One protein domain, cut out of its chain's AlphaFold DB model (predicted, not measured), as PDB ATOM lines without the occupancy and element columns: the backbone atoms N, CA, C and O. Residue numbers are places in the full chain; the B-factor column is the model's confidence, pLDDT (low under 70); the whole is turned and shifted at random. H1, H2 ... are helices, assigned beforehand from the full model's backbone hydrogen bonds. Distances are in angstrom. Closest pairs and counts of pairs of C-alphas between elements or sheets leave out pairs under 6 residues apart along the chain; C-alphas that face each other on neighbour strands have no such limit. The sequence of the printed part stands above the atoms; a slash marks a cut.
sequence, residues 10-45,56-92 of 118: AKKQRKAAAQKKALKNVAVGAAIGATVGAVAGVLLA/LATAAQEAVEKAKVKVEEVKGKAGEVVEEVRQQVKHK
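AT A GLANCE: This is residues 10 to 45 and 56 to 92 of the 118 residues of the protein "YtxH domain-containing protein" of Veillonellaceae bacterium (UniProt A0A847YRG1). What shape do these atoms make? Two long helices, H2 with a kink and H1, form a wide, open V whose point is missing at the cut between residues 45 and 56. How large and how dense is it? The printed part has 73 residues in an all helix class, H1 then H2, with no named strand. It is extended, with a radius of gyration of the C-alphas of 18.5 A and spans of 56 by 29 by 26 A.

IN THESE COORDINATES: Where is the longest helix? H2 holds residues 56 to 92, 45.3 A from first to last C-alpha, ending at (306.709, 12.339, -54.770). Where is the other? H1 holds residues 10 to 44, 49.0 A long, beginning at (305.878, 28.319, -21.762).

HOW THE PARTS SIT: Does H2 run straight? It has a kink of 41 degrees near residue 74. Do the helices meet? H1 and H2 are apart, and residues 10 to 45 and 56 to 92 stand free. Are the backbones helical? O i to N i+4 pairs are within hydrogen-bond range in 30 of 31 for H1 and 30 of 33 for H2.

THE WHOLE: What is missing? Residues 46 to 55 are not printed, and C-alphas 45 and 56 are 13.1 A apart across the cut. Where is confidence low? The pLDDT is under 70 at residues 10 to 20, 56 to 57, 60 and 92.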
ATOM      1  N   ALA A  10     305.294  28.737 -20.487       65.50
ATOM      2  CA  ALA A  10     305.878  28.319 -21.762       65.50
ATOM      3  C   ALA A  10     305.500  26.873 -22.154       65.50
ATOM      4  O   ALA A  10     305.119  26.630 -23.304       65.50
ATOM      5  N   LYS A  11     305.519  25.907 -21.219       65.94
ATOM      6  CA  LYS A  11     305.071  24.522 -21.487       65.94
ATOM      7  C   LYS A  11     303.565  24.438 -21.758       65.94
ATOM      8  O   LYS A  11     303.149  23.682 -22.638       65.94
ATOM      9  N   LYS A  12     302.746  25.224 -21.051       60.25
ATOM     10  CA  LYS A  12     301.282  25.247 -21.221       60.25
ATOM     11  C   LYS A  12     300.870  25.826 -22.580       60.25
ATOM     12  O   LYS A  12     299.999  25.270 -23.246       60.25
ATOM     13  N   GLN A  13     301.556  26.869 -23.047       58.09
ATOM     14  CA  GLN A  13     301.283  27.475 -24.353       58.09
ATOM     15  C   GLN A  13     301.809  26.647 -25.538       58.09
ATOM     16  O   GLN A  13     301.137  26.558 -26.566       58.09
ATOM     17  N   ARG A  14     302.959  25.967 -25.400       59.00
ATOM     18  CA  ARG A  14     303.494  25.068 -26.445       59.00
ATOM     19  C   ARG A  14     302.600  23.845 -26.674       59.00
ATOM     20  O   ARG A  14     302.373  23.479 -27.826       59.00
ATOM     21  N   LYS A  15     302.032  23.267 -25.606       55.47
ATOM     22  CA  LYS A  15     301.057  22.165 -25.712       55.47
ATOM     23  C   LYS A  15     299.772  22.613 -26.417       55.47
ATOM     24  O   LYS A  15     299.321  21.933 -27.332       55.47
ATOM     25  N   ALA A  16     299.238  23.788 -26.082       58.41
ATOM     26  CA  ALA A  16     298.025  24.308 -26.717       58.41
ATOM     27  C   ALA A  16     298.226  24.688 -28.202       58.41
ATOM     28  O   ALA A  16     297.346  24.444 -29.027       58.41
ATOM     29  N   ALA A  17     299.379  25.254 -28.578       57.38
ATOM     30  CA  ALA A  17     299.656  25.641 -29.966       57.38
ATOM     31  C   ALA A  17     299.954  24.439 -30.883       57.38
ATOM     32  O   ALA A  17     299.535  24.436 -32.043       57.38
ATOM     33  N   ALA A  18     300.633  23.404 -30.369       61.38
ATOM     34  CA  ALA A  18     300.865  22.159 -31.102       61.38
ATOM     35  C   ALA A  18     299.552  21.397 -31.341       61.38
ATOM     36  O   ALA A  18     299.304  20.921 -32.450       61.38
ATOM     37  N   GLN A  19     298.669  21.364 -30.338       63.09
ATOM     38  CA  GLN A  19     297.382  20.684 -30.460       63.09
ATOM     39  C   GLN A  19     296.455  21.348 -31.476       63.09
ATOM     40  O   GLN A  19     295.800  20.636 -32.219       63.09
ATOM     41  N   LYS A  20     296.455  22.680 -31.630       65.69
ATOM     42  CA  LYS A  20     295.622  23.334 -32.661       65.69
ATOM     43  C   LYS A  20     296.012  22.954 -34.092       65.69
ATOM     44  O   LYS A  20     295.140  22.889 -34.947       65.69
ATOM     45  N   LYS A  21     297.299  22.728 -34.376       71.94
ATOM     46  CA  LYS A  21     297.757  22.314 -35.715       71.94
ATOM     47  C   LYS A  21     297.495  20.830 -35.958       71.94
ATOM     48  O   LYS A  21     296.955  20.478 -37.000       71.94
ATOM     49  N   ALA A  22     297.812  19.989 -34.973       76.62
ATOM     50  CA  ALA A  22     297.519  18.563 -35.043       76.62
ATOM     51  C   ALA A  22     296.011  18.310 -35.199       76.62
ATOM     52  O   ALA A  22     295.610  17.570 -36.087       76.62
ATOM     53  N   LEU A  23     295.175  19.001 -34.420       82.00
ATOM     54  CA  LEU A  23     293.722  18.861 -34.478       82.00
ATOM     55  C   LEU A  23     293.147  19.320 -35.820       82.00
ATOM     56  O   LEU A  23     292.248  18.671 -36.329       82.00
ATOM     57  N   LYS A  24     293.675  20.391 -36.429       80.94
ATOM     58  CA  LYS A  24     293.244  20.826 -37.771       80.94
ATOM     59  C   LYS A  24     293.533  19.763 -38.827       80.94
ATOM     60  O   LYS A  24     292.655  19.446 -39.618       80.94
ATOM     61  N   ASN A  25     294.727  19.178 -38.809       81.12
ATOM     62  CA  ASN A  25     295.094  18.140 -39.773       81.12
ATOM     63  C   ASN A  25     294.286  16.854 -39.552       81.12
ATOM     64  O   ASN A  25     293.816  16.251 -40.511       81.12
ATOM     65  N   VAL A  26     294.078  16.465 -38.290       90.69
ATOM     66  CA  VAL A  26     293.230  15.320 -37.933       90.69
ATOM     67  C   VAL A  26     291.779  15.577 -38.328       90.69
ATOM     68  O   VAL A  26     291.156  14.686 -38.884       90.69
ATOM     69  N   ALA A  27     291.252  16.784 -38.113       90.69
ATOM     70  CA  ALA A  27     289.887  17.140 -38.491       90.69
ATOM     71  C   ALA A  27     289.678  17.087 -40.009       90.69
ATOM     72  O   ALA A  27     288.662  16.571 -40.460       90.69
ATOM     73  N   VAL A  28     290.647  17.559 -40.800       90.44
ATOM     74  CA  VAL A  28     290.594  17.453 -42.267       90.44
ATOM     75  C   VAL A  28     290.637  15.987 -42.710       90.44
ATOM     76  O   VAL A  28     289.804  15.571 -43.509       90.44
ATOM     77  N   GLY A  29     291.544  15.180 -42.149       87.56
ATOM     78  CA  GLY A  29     291.607  13.746 -42.452       87.56
ATOM     79  C   GLY A  29     290.342  12.989 -42.032       87.56
ATOM     80  O   GLY A  29     289.857  12.137 -42.771       87.56
ATOM     81  N   ALA A  30     289.767  13.339 -40.880       93.00
ATOM     82  CA  ALA A  30     288.528  12.758 -40.380       93.00
ATOM     83  C   ALA A  30     287.324  13.151 -41.241       93.00
ATOM     84  O   ALA A  30     286.495  12.298 -41.519       93.00
ATOM     85  N   ALA A  31     287.234  14.399 -41.711       92.88
ATOM     86  CA  ALA A  31     286.145  14.835 -42.582       92.88
ATOM     87  C   ALA A  31     286.122  14.051 -43.906       92.88
ATOM     88  O   ALA A  31     285.059  13.598 -44.330       92.88
ATOM     89  N   ILE A  32     287.294  13.839 -44.518       92.06
ATOM     90  CA  ILE A  32     287.444  13.052 -45.752       92.06
ATOM     91  C   ILE A  32     287.146  11.570 -45.481       92.06
ATOM     92  O   ILE A  32     286.354  10.951 -46.186       92.06
ATOM     93  N   GLY A  33     287.726  11.003 -44.419       86.81
ATOM     94  CA  GLY A  33     287.481   9.610 -44.046       86.81
ATOM     95  C   GLY A  33     286.012   9.331 -43.710       86.81
ATOM     96  O   GLY A  33     285.480   8.301 -44.111       86.81
ATOM     97  N   ALA A  34     285.341  10.264 -43.034       92.69
ATOM     98  CA  ALA A  34     283.938  10.137 -42.655       92.69
ATOM     99  C   ALA A  34     282.997  10.253 -43.855       92.69
ATOM    100  O   ALA A  34     282.014   9.527 -43.916       92.69
ATOM    101  N   THR A  35     283.288  11.122 -44.826       94.25
ATOM    102  CA  THR A  35     282.463  11.218 -46.042       94.25
ATOM    103  C   THR A  35     282.573   9.952 -46.884       94.25
ATOM    104  O   THR A  35     281.548   9.360 -47.215       94.25
ATOM    105  N   VAL A  36     283.793   9.483 -47.158       93.94
ATOM    106  CA  VAL A  36     284.014   8.229 -47.899       93.94
ATOM    107  C   VAL A  36     283.423   7.035 -47.143       93.94
ATOM    108  O   VAL A  36     282.709   6.221 -47.726       93.94
ATOM    109  N   GLY A  37     283.657   6.962 -45.830       84.81
ATOM    110  CA  GLY A  37     283.116   5.913 -44.969       84.81
ATOM    111  C   GLY A  37     281.590   5.918 -44.904       84.81
ATOM    112  O   GLY A  37     280.986   4.853 -44.940       84.81
ATOM    113  N   ALA A  38     280.950   7.089 -44.873       92.12
ATOM    114  CA  ALA A  38     279.494   7.201 -44.854       92.12
ATOM    115  C   ALA A  38     278.870   6.773 -46.183       92.12
ATOM    116  O   ALA A  38     277.904   6.017 -46.175       92.12
ATOM    117  N   VAL A  39     279.427   7.195 -47.323       94.06
ATOM    118  CA  VAL A  39     278.940   6.749 -48.638       94.06
ATOM    119  C   VAL A  39     279.086   5.233 -48.763       94.06
ATOM    120  O   VAL A  39     278.122   4.549 -49.100       94.06
ATOM    121  N   ALA A  40     280.257   4.693 -48.414       90.00
ATOM    122  CA  ALA A  40     280.500   3.255 -48.442       90.00
ATOM    123  C   ALA A  40     279.581   2.491 -47.476       90.00
ATOM    124  O   ALA A  40     279.016   1.469 -47.849       90.00
ATOM    125  N   GLY A  41     279.390   2.996 -46.256       86.12
ATOM    126  CA  GLY A  41     278.549   2.381 -45.232       86.12
ATOM    127  C   GLY A  41     277.062   2.414 -45.573       86.12
ATOM    128  O   GLY A  41     276.365   1.444 -45.314       86.12
ATOM    129  N   VAL A  42     276.577   3.490 -46.200       87.75
ATOM    130  CA  VAL A  42     275.187   3.596 -46.670       87.75
ATOM    131  C   VAL A  42     274.941   2.679 -47.866       87.75
ATOM    132  O   VAL A  42     273.903   2.030 -47.917       87.75
ATOM    133  N   LEU A  43     275.891   2.571 -48.801       86.81
ATOM    134  CA  LEU A  43     275.794   1.615 -49.912       86.81
ATOM    135  C   LEU A  43     275.885   0.159 -49.437       86.81
ATOM    136  O   LEU A  43     275.238  -0.715 -50.010       86.81
ATOM    137  N   LEU A  44     276.673  -0.097 -48.390       81.19
ATOM    138  CA  LEU A  44     276.813  -1.408 -47.759       81.19
ATOM    139  C   LEU A  44     275.674  -1.714 -46.773       81.19
ATOM    140  O   LEU A  44     275.552  -2.859 -46.335       81.19
ATOM    141  N   ALA A  45     274.855  -0.721 -46.407       80.69
ATOM    142  CA  ALA A  45     273.811  -0.881 -45.407       80.69
ATOM    143  C   ALA A  45     272.851  -1.998 -45.855       80.69
ATOM    144  O   ALA A  45     272.216  -1.885 -46.910       80.69
ATOM    145  N   LEU A  56     271.012 -12.104 -38.281       68.44
ATOM    146  CA  LEU A  56     272.025 -11.282 -37.610       68.44
ATOM    147  C   LEU A  56     272.409 -11.838 -36.243       68.44
ATOM    148  O   LEU A  56     273.556 -11.682 -35.850       68.44
ATOM    149  N   ALA A  57     271.498 -12.482 -35.512       67.06
ATOM    150  CA  ALA A  57     271.823 -13.013 -34.189       67.06
ATOM    151  C   ALA A  57     272.929 -14.081 -34.268       67.06
ATOM    152  O   ALA A  57     273.885 -14.046 -33.493       67.06
ATOM    153  N   THR A  58     272.838 -14.981 -35.249       70.19
ATOM    154  CA  THR A  58     273.840 -16.029 -35.483       70.19
ATOM    155  C   THR A  58     275.048 -15.489 -36.252       70.19
ATOM    156  O   THR A  58     276.189 -15.709 -35.846       70.19
ATOM    157  N   ALA A  59     274.824 -14.707 -37.315       70.06
ATOM    158  CA  ALA A  59     275.905 -14.167 -38.136       70.06
ATOM    159  C   ALA A  59     276.753 -13.117 -37.403       70.06
ATOM    160  O   ALA A  59     277.936 -12.986 -37.703       70.06
ATOM    161  N   ALA A  60     276.200 -12.378 -36.435       68.31
ATOM    162  CA  ALA A  60     276.965 -11.403 -35.659       68.31
ATOM    163  C   ALA A  60     278.009 -12.079 -34.766       68.31
ATOM    164  O   ALA A  60     279.131 -11.584 -34.680       68.31
ATOM    165  N   GLN A  61     277.680 -13.215 -34.143       70.12
ATOM    166  CA  GLN A  61     278.654 -13.953 -33.333       70.12
ATOM    167  C   GLN A  61     279.812 -14.465 -34.199       70.12
ATOM    168  O   GLN A  61     280.974 -14.195 -33.891       70.12
ATOM    169  N   GLU A  62     279.512 -15.086 -35.342       76.25
ATOM    170  CA  GLU A  62     280.547 -15.536 -36.279       76.25
ATOM    171  C   GLU A  62     281.337 -14.376 -36.906       76.25
ATOM    172  O   GLU A  62     282.543 -14.487 -37.135       76.25
ATOM    173  N   ALA A  63     280.684 -13.250 -37.200       72.06
ATOM    174  CA  ALA A  63     281.329 -12.079 -37.779       72.06
ATOM    175  C   ALA A  63     282.321 -11.445 -36.805       72.06
ATOM    176  O   ALA A  63     283.410 -11.063 -37.225       72.06
ATOM    177  N   VAL A  64     281.984 -11.371 -35.515       72.31
ATOM    178  CA  VAL A  64     282.895 -10.869 -34.477       72.31
ATOM    179  C   VAL A  64     284.120 -11.772 -34.352       72.31
ATOM    180  O   VAL A  64     285.243 -11.276 -34.266       72.31
ATOM    181  N   GLU A  65     283.934 -13.091 -34.389       78.06
ATOM    182  CA  GLU A  65     285.041 -14.042 -34.298       78.06
ATOM    183  C   GLU A  65     285.964 -13.960 -35.526       78.06
ATOM    184  O   GLU A  65     287.181 -13.801 -35.396       78.06
ATOM    185  N   LYS A  66     285.383 -13.926 -36.732       76.12
ATOM    186  CA  LYS A  66     286.129 -13.757 -37.991       76.12
ATOM    187  C   LYS A  66     286.781 -12.378 -38.100       76.12
ATOM    188  O   LYS A  66     287.854 -12.261 -38.692       76.12
ATOM    189  N   ALA A  67     286.173 -11.339 -37.531       73.31
ATOM    190  CA  ALA A  67     286.747 -10.001 -37.491       73.31
ATOM    191  C   ALA A  67     287.994  -9.955 -36.606       73.31
ATOM    192  O   ALA A  67     288.983  -9.362 -37.021       73.31
ATOM    193  N   LYS A  68     288.001 -10.614 -35.442       74.06
ATOM    194  CA  LYS A  68     289.183 -10.654 -34.559       74.06
ATOM    195  C   LYS A  68     290.400 -11.255 -35.261       74.06
ATOM    196  O   LYS A  68     291.456 -10.628 -35.279       74.06
ATOM    197  N   VAL A  69     290.222 -12.406 -35.909       81.81
ATOM    198  CA  VAL A  69     291.300 -13.080 -36.652       81.81
ATOM    199  C   VAL A  69     291.794 -12.208 -37.812       81.81
ATOM    200  O   VAL A  69     292.992 -11.975 -37.959       81.81
ATOM    201  N   LYS A  70     290.871 -11.635 -38.596       77.44
ATOM    202  CA  LYS A  70     291.228 -10.755 -39.719       77.44
ATOM    203  C   LYS A  70     291.890  -9.455 -39.268       77.44
ATOM    204  O   LYS A  70     292.748  -8.943 -39.974       77.44
ATOM    205  N   VAL A  71     291.520  -8.908 -38.111       77.06
ATOM    206  CA  VAL A  71     292.138  -7.694 -37.560       77.06
ATOM    207  C   VAL A  71     293.593  -7.948 -37.180       77.06
ATOM    208  O   VAL A  71     294.427  -7.076 -37.422       77.06
ATOM    209  N   GLU A  72     293.930  -9.121 -36.644       78.50
ATOM    210  CA  GLU A  72     295.330  -9.472 -36.379       78.50
ATOM    211  C   GLU A  72     296.149  -9.591 -37.670       78.50
ATOM    212  O   GLU A  72     297.237  -9.017 -37.757       78.50
ATOM    213  N   GLU A  73     295.609 -10.231 -38.710       79.75
ATOM    214  CA  GLU A  73     296.279 -10.324 -40.015       79.75
ATOM    215  C   GLU A  73     296.432  -8.957 -40.698       79.75
ATOM    216  O   GLU A  73     297.487  -8.631 -41.252       79.75
ATOM    217  N   VAL A  74     295.389  -8.126 -40.638       78.19
ATOM    218  CA  VAL A  74     295.395  -6.768 -41.195       78.19
ATOM    219  C   VAL A  74     296.372  -5.885 -40.436       78.19
ATOM    220  O   VAL A  74     297.042  -5.071 -41.056       78.19
ATOM    221  N   LYS A  75     296.530  -6.051 -39.121       77.06
ATOM    222  CA  LYS A  75     297.514  -5.289 -38.343       77.06
ATOM    223  C   LYS A  75     298.947  -5.559 -38.812       77.06
ATOM    224  O   LYS A  75     299.737  -4.618 -38.859       77.06
ATOM    225  N   GLY A  76     299.261  -6.801 -39.186       75.81
ATOM    226  CA  GLY A  76     300.554  -7.158 -39.777       75.81
ATOM    227  C   GLY A  76     300.770  -6.504 -41.143       75.81
ATOM    228  O   GLY A  76     301.762  -5.811 -41.349       75.81
ATOM    229  N   LYS A  77     299.800  -6.643 -42.054       78.88
ATOM    230  CA  LYS A  77     299.912  -6.150 -43.441       78.88
ATOM    231  C   LYS A  77     299.769  -4.630 -43.568       78.88
ATOM    232  O   LYS A  77     300.400  -4.013 -44.420       78.88
ATOM    233  N   ALA A  78     298.975  -4.001 -42.704       74.50
ATOM    234  CA  ALA A  78     298.764  -2.558 -42.716       74.50
ATOM    235  C   ALA A  78     300.039  -1.781 -42.374       74.50
ATOM    236  O   ALA A  78     300.215  -0.674 -42.874       74.50
ATOM    237  N   GLY A  79     300.930  -2.339 -41.546       77.12
ATOM    238  CA  GLY A  79     302.225  -1.718 -41.251       77.12
ATOM    239  C   GLY A  79     303.090  -1.575 -42.504       77.12
ATOM    240  O   GLY A  79     303.607  -0.491 -42.763       77.12
ATOM    241  N   GLU A  80     303.166  -2.638 -43.304       82.69
ATOM    242  CA  GLU A  80     303.942  -2.694 -44.548       82.69
ATOM    243  C   GLU A  80     303.371  -1.743 -45.610       82.69
ATOM    244  O   GLU A  80     304.085  -0.894 -46.142       82.69
ATOM    245  N   VAL A  81     302.050  -1.782 -45.821       80.44
ATOM    246  CA  VAL A  81     301.355  -0.910 -46.785       80.44
ATOM    247  C   VAL A  81     301.472   0.566 -46.393       80.44
ATOM    248  O   VAL A  81     301.702   1.428 -47.240       80.44
ATOM    249  N   VAL A  82     301.356   0.890 -45.102       79.06
ATOM    250  CA  VAL A  82     301.557   2.266 -44.623       79.06
ATOM    251  C   VAL A  82     302.998   2.717 -44.842       79.06
ATOM    252  O   VAL A  82     303.221   3.893 -45.147       79.06
ATOM    253  N   GLU A  83     303.979   1.825 -44.698       80.69
ATOM    254  CA  GLU A  83     305.376   2.172 -44.931       80.69
ATOM    255  C   GLU A  83     305.665   2.431 -46.414       80.69
ATOM    256  O   GLU A  83     306.255   3.467 -46.738       80.69
ATOM    257  N   GLU A  84     305.172   1.576 -47.316       83.62
ATOM    258  CA  GLU A  84     305.298   1.767 -48.765       83.62
ATOM    259  C   GLU A  84     304.627   3.062 -49.227       83.62
ATOM    260  O   GLU A  84     305.244   3.877 -49.917       83.62
ATOM    261  N   VAL A  85     303.390   3.314 -48.787       80.50
ATOM    262  CA  VAL A  85     302.673   4.558 -49.097       80.50
ATOM    263  C   VAL A  85     303.452   5.757 -48.567       80.50
ATOM    264  O   VAL A  85     303.607   6.762 -49.260       80.50
ATOM    265  N   ARG A  86     304.024   5.665 -47.364       77.88
ATOM    266  CA  ARG A  86     304.831   6.747 -46.795       77.88
ATOM    267  C   ARG A  86     306.131   6.979 -47.571       77.88
ATOM    268  O   ARG A  86     306.531   8.138 -47.695       77.88
ATOM    269  N   GLN A  87     306.786   5.935 -48.083       81.50
ATOM    270  CA  GLN A  87     307.971   6.069 -48.938       81.50
ATOM    271  C   GLN A  87     307.614   6.689 -50.294       81.50
ATOM    272  O   GLN A  87     308.259   7.655 -50.710       81.50
ATOM    273  N   GLN A  88     306.542   6.225 -50.941       79.88
ATOM    274  CA  GLN A  88     306.085   6.767 -52.222       79.88
ATOM    275  C   GLN A  88     305.626   8.225 -52.110       79.88
ATOM    276  O   GLN A  88     305.961   9.051 -52.960       79.88
ATOM    277  N   VAL A  89     304.919   8.576 -51.032       77.50
ATOM    278  CA  VAL A  89     304.493   9.956 -50.765       77.50
ATOM    279  C   VAL A  89     305.700  10.856 -50.515       77.50
ATOM    280  O   VAL A  89     305.738  11.949 -51.067       77.50
ATOM    281  N   LYS A  90     306.716  10.411 -49.760       75.00
ATOM    282  CA  LYS A  90     307.954  11.186 -49.553       75.00
ATOM    283  C   LYS A  90     308.716  11.428 -50.856       75.00
ATOM    284  O   LYS A  90     309.107  12.560 -51.114       75.00
ATOM    285  N   HIS A  91     308.870  10.398 -51.688       73.19
ATOM    286  CA  HIS A  91     309.598  10.502 -52.954       73.19
ATOM    287  C   HIS A  91     308.867  11.392 -53.980       73.19
ATOM    288  O   HIS A  91     309.502  12.054 -54.799       73.19
ATOM    289  N   LYS A  92     307.527  11.452 -53.924       64.50
ATOM    290  CA  LYS A  92     306.709  12.339 -54.770       64.50
ATOM    291  C   LYS A  92     306.593  13.773 -54.219       64.50
ATOM    292  O   LYS A  92     306.523  14.709 -55.011       64.50
TER     293      LYS A  92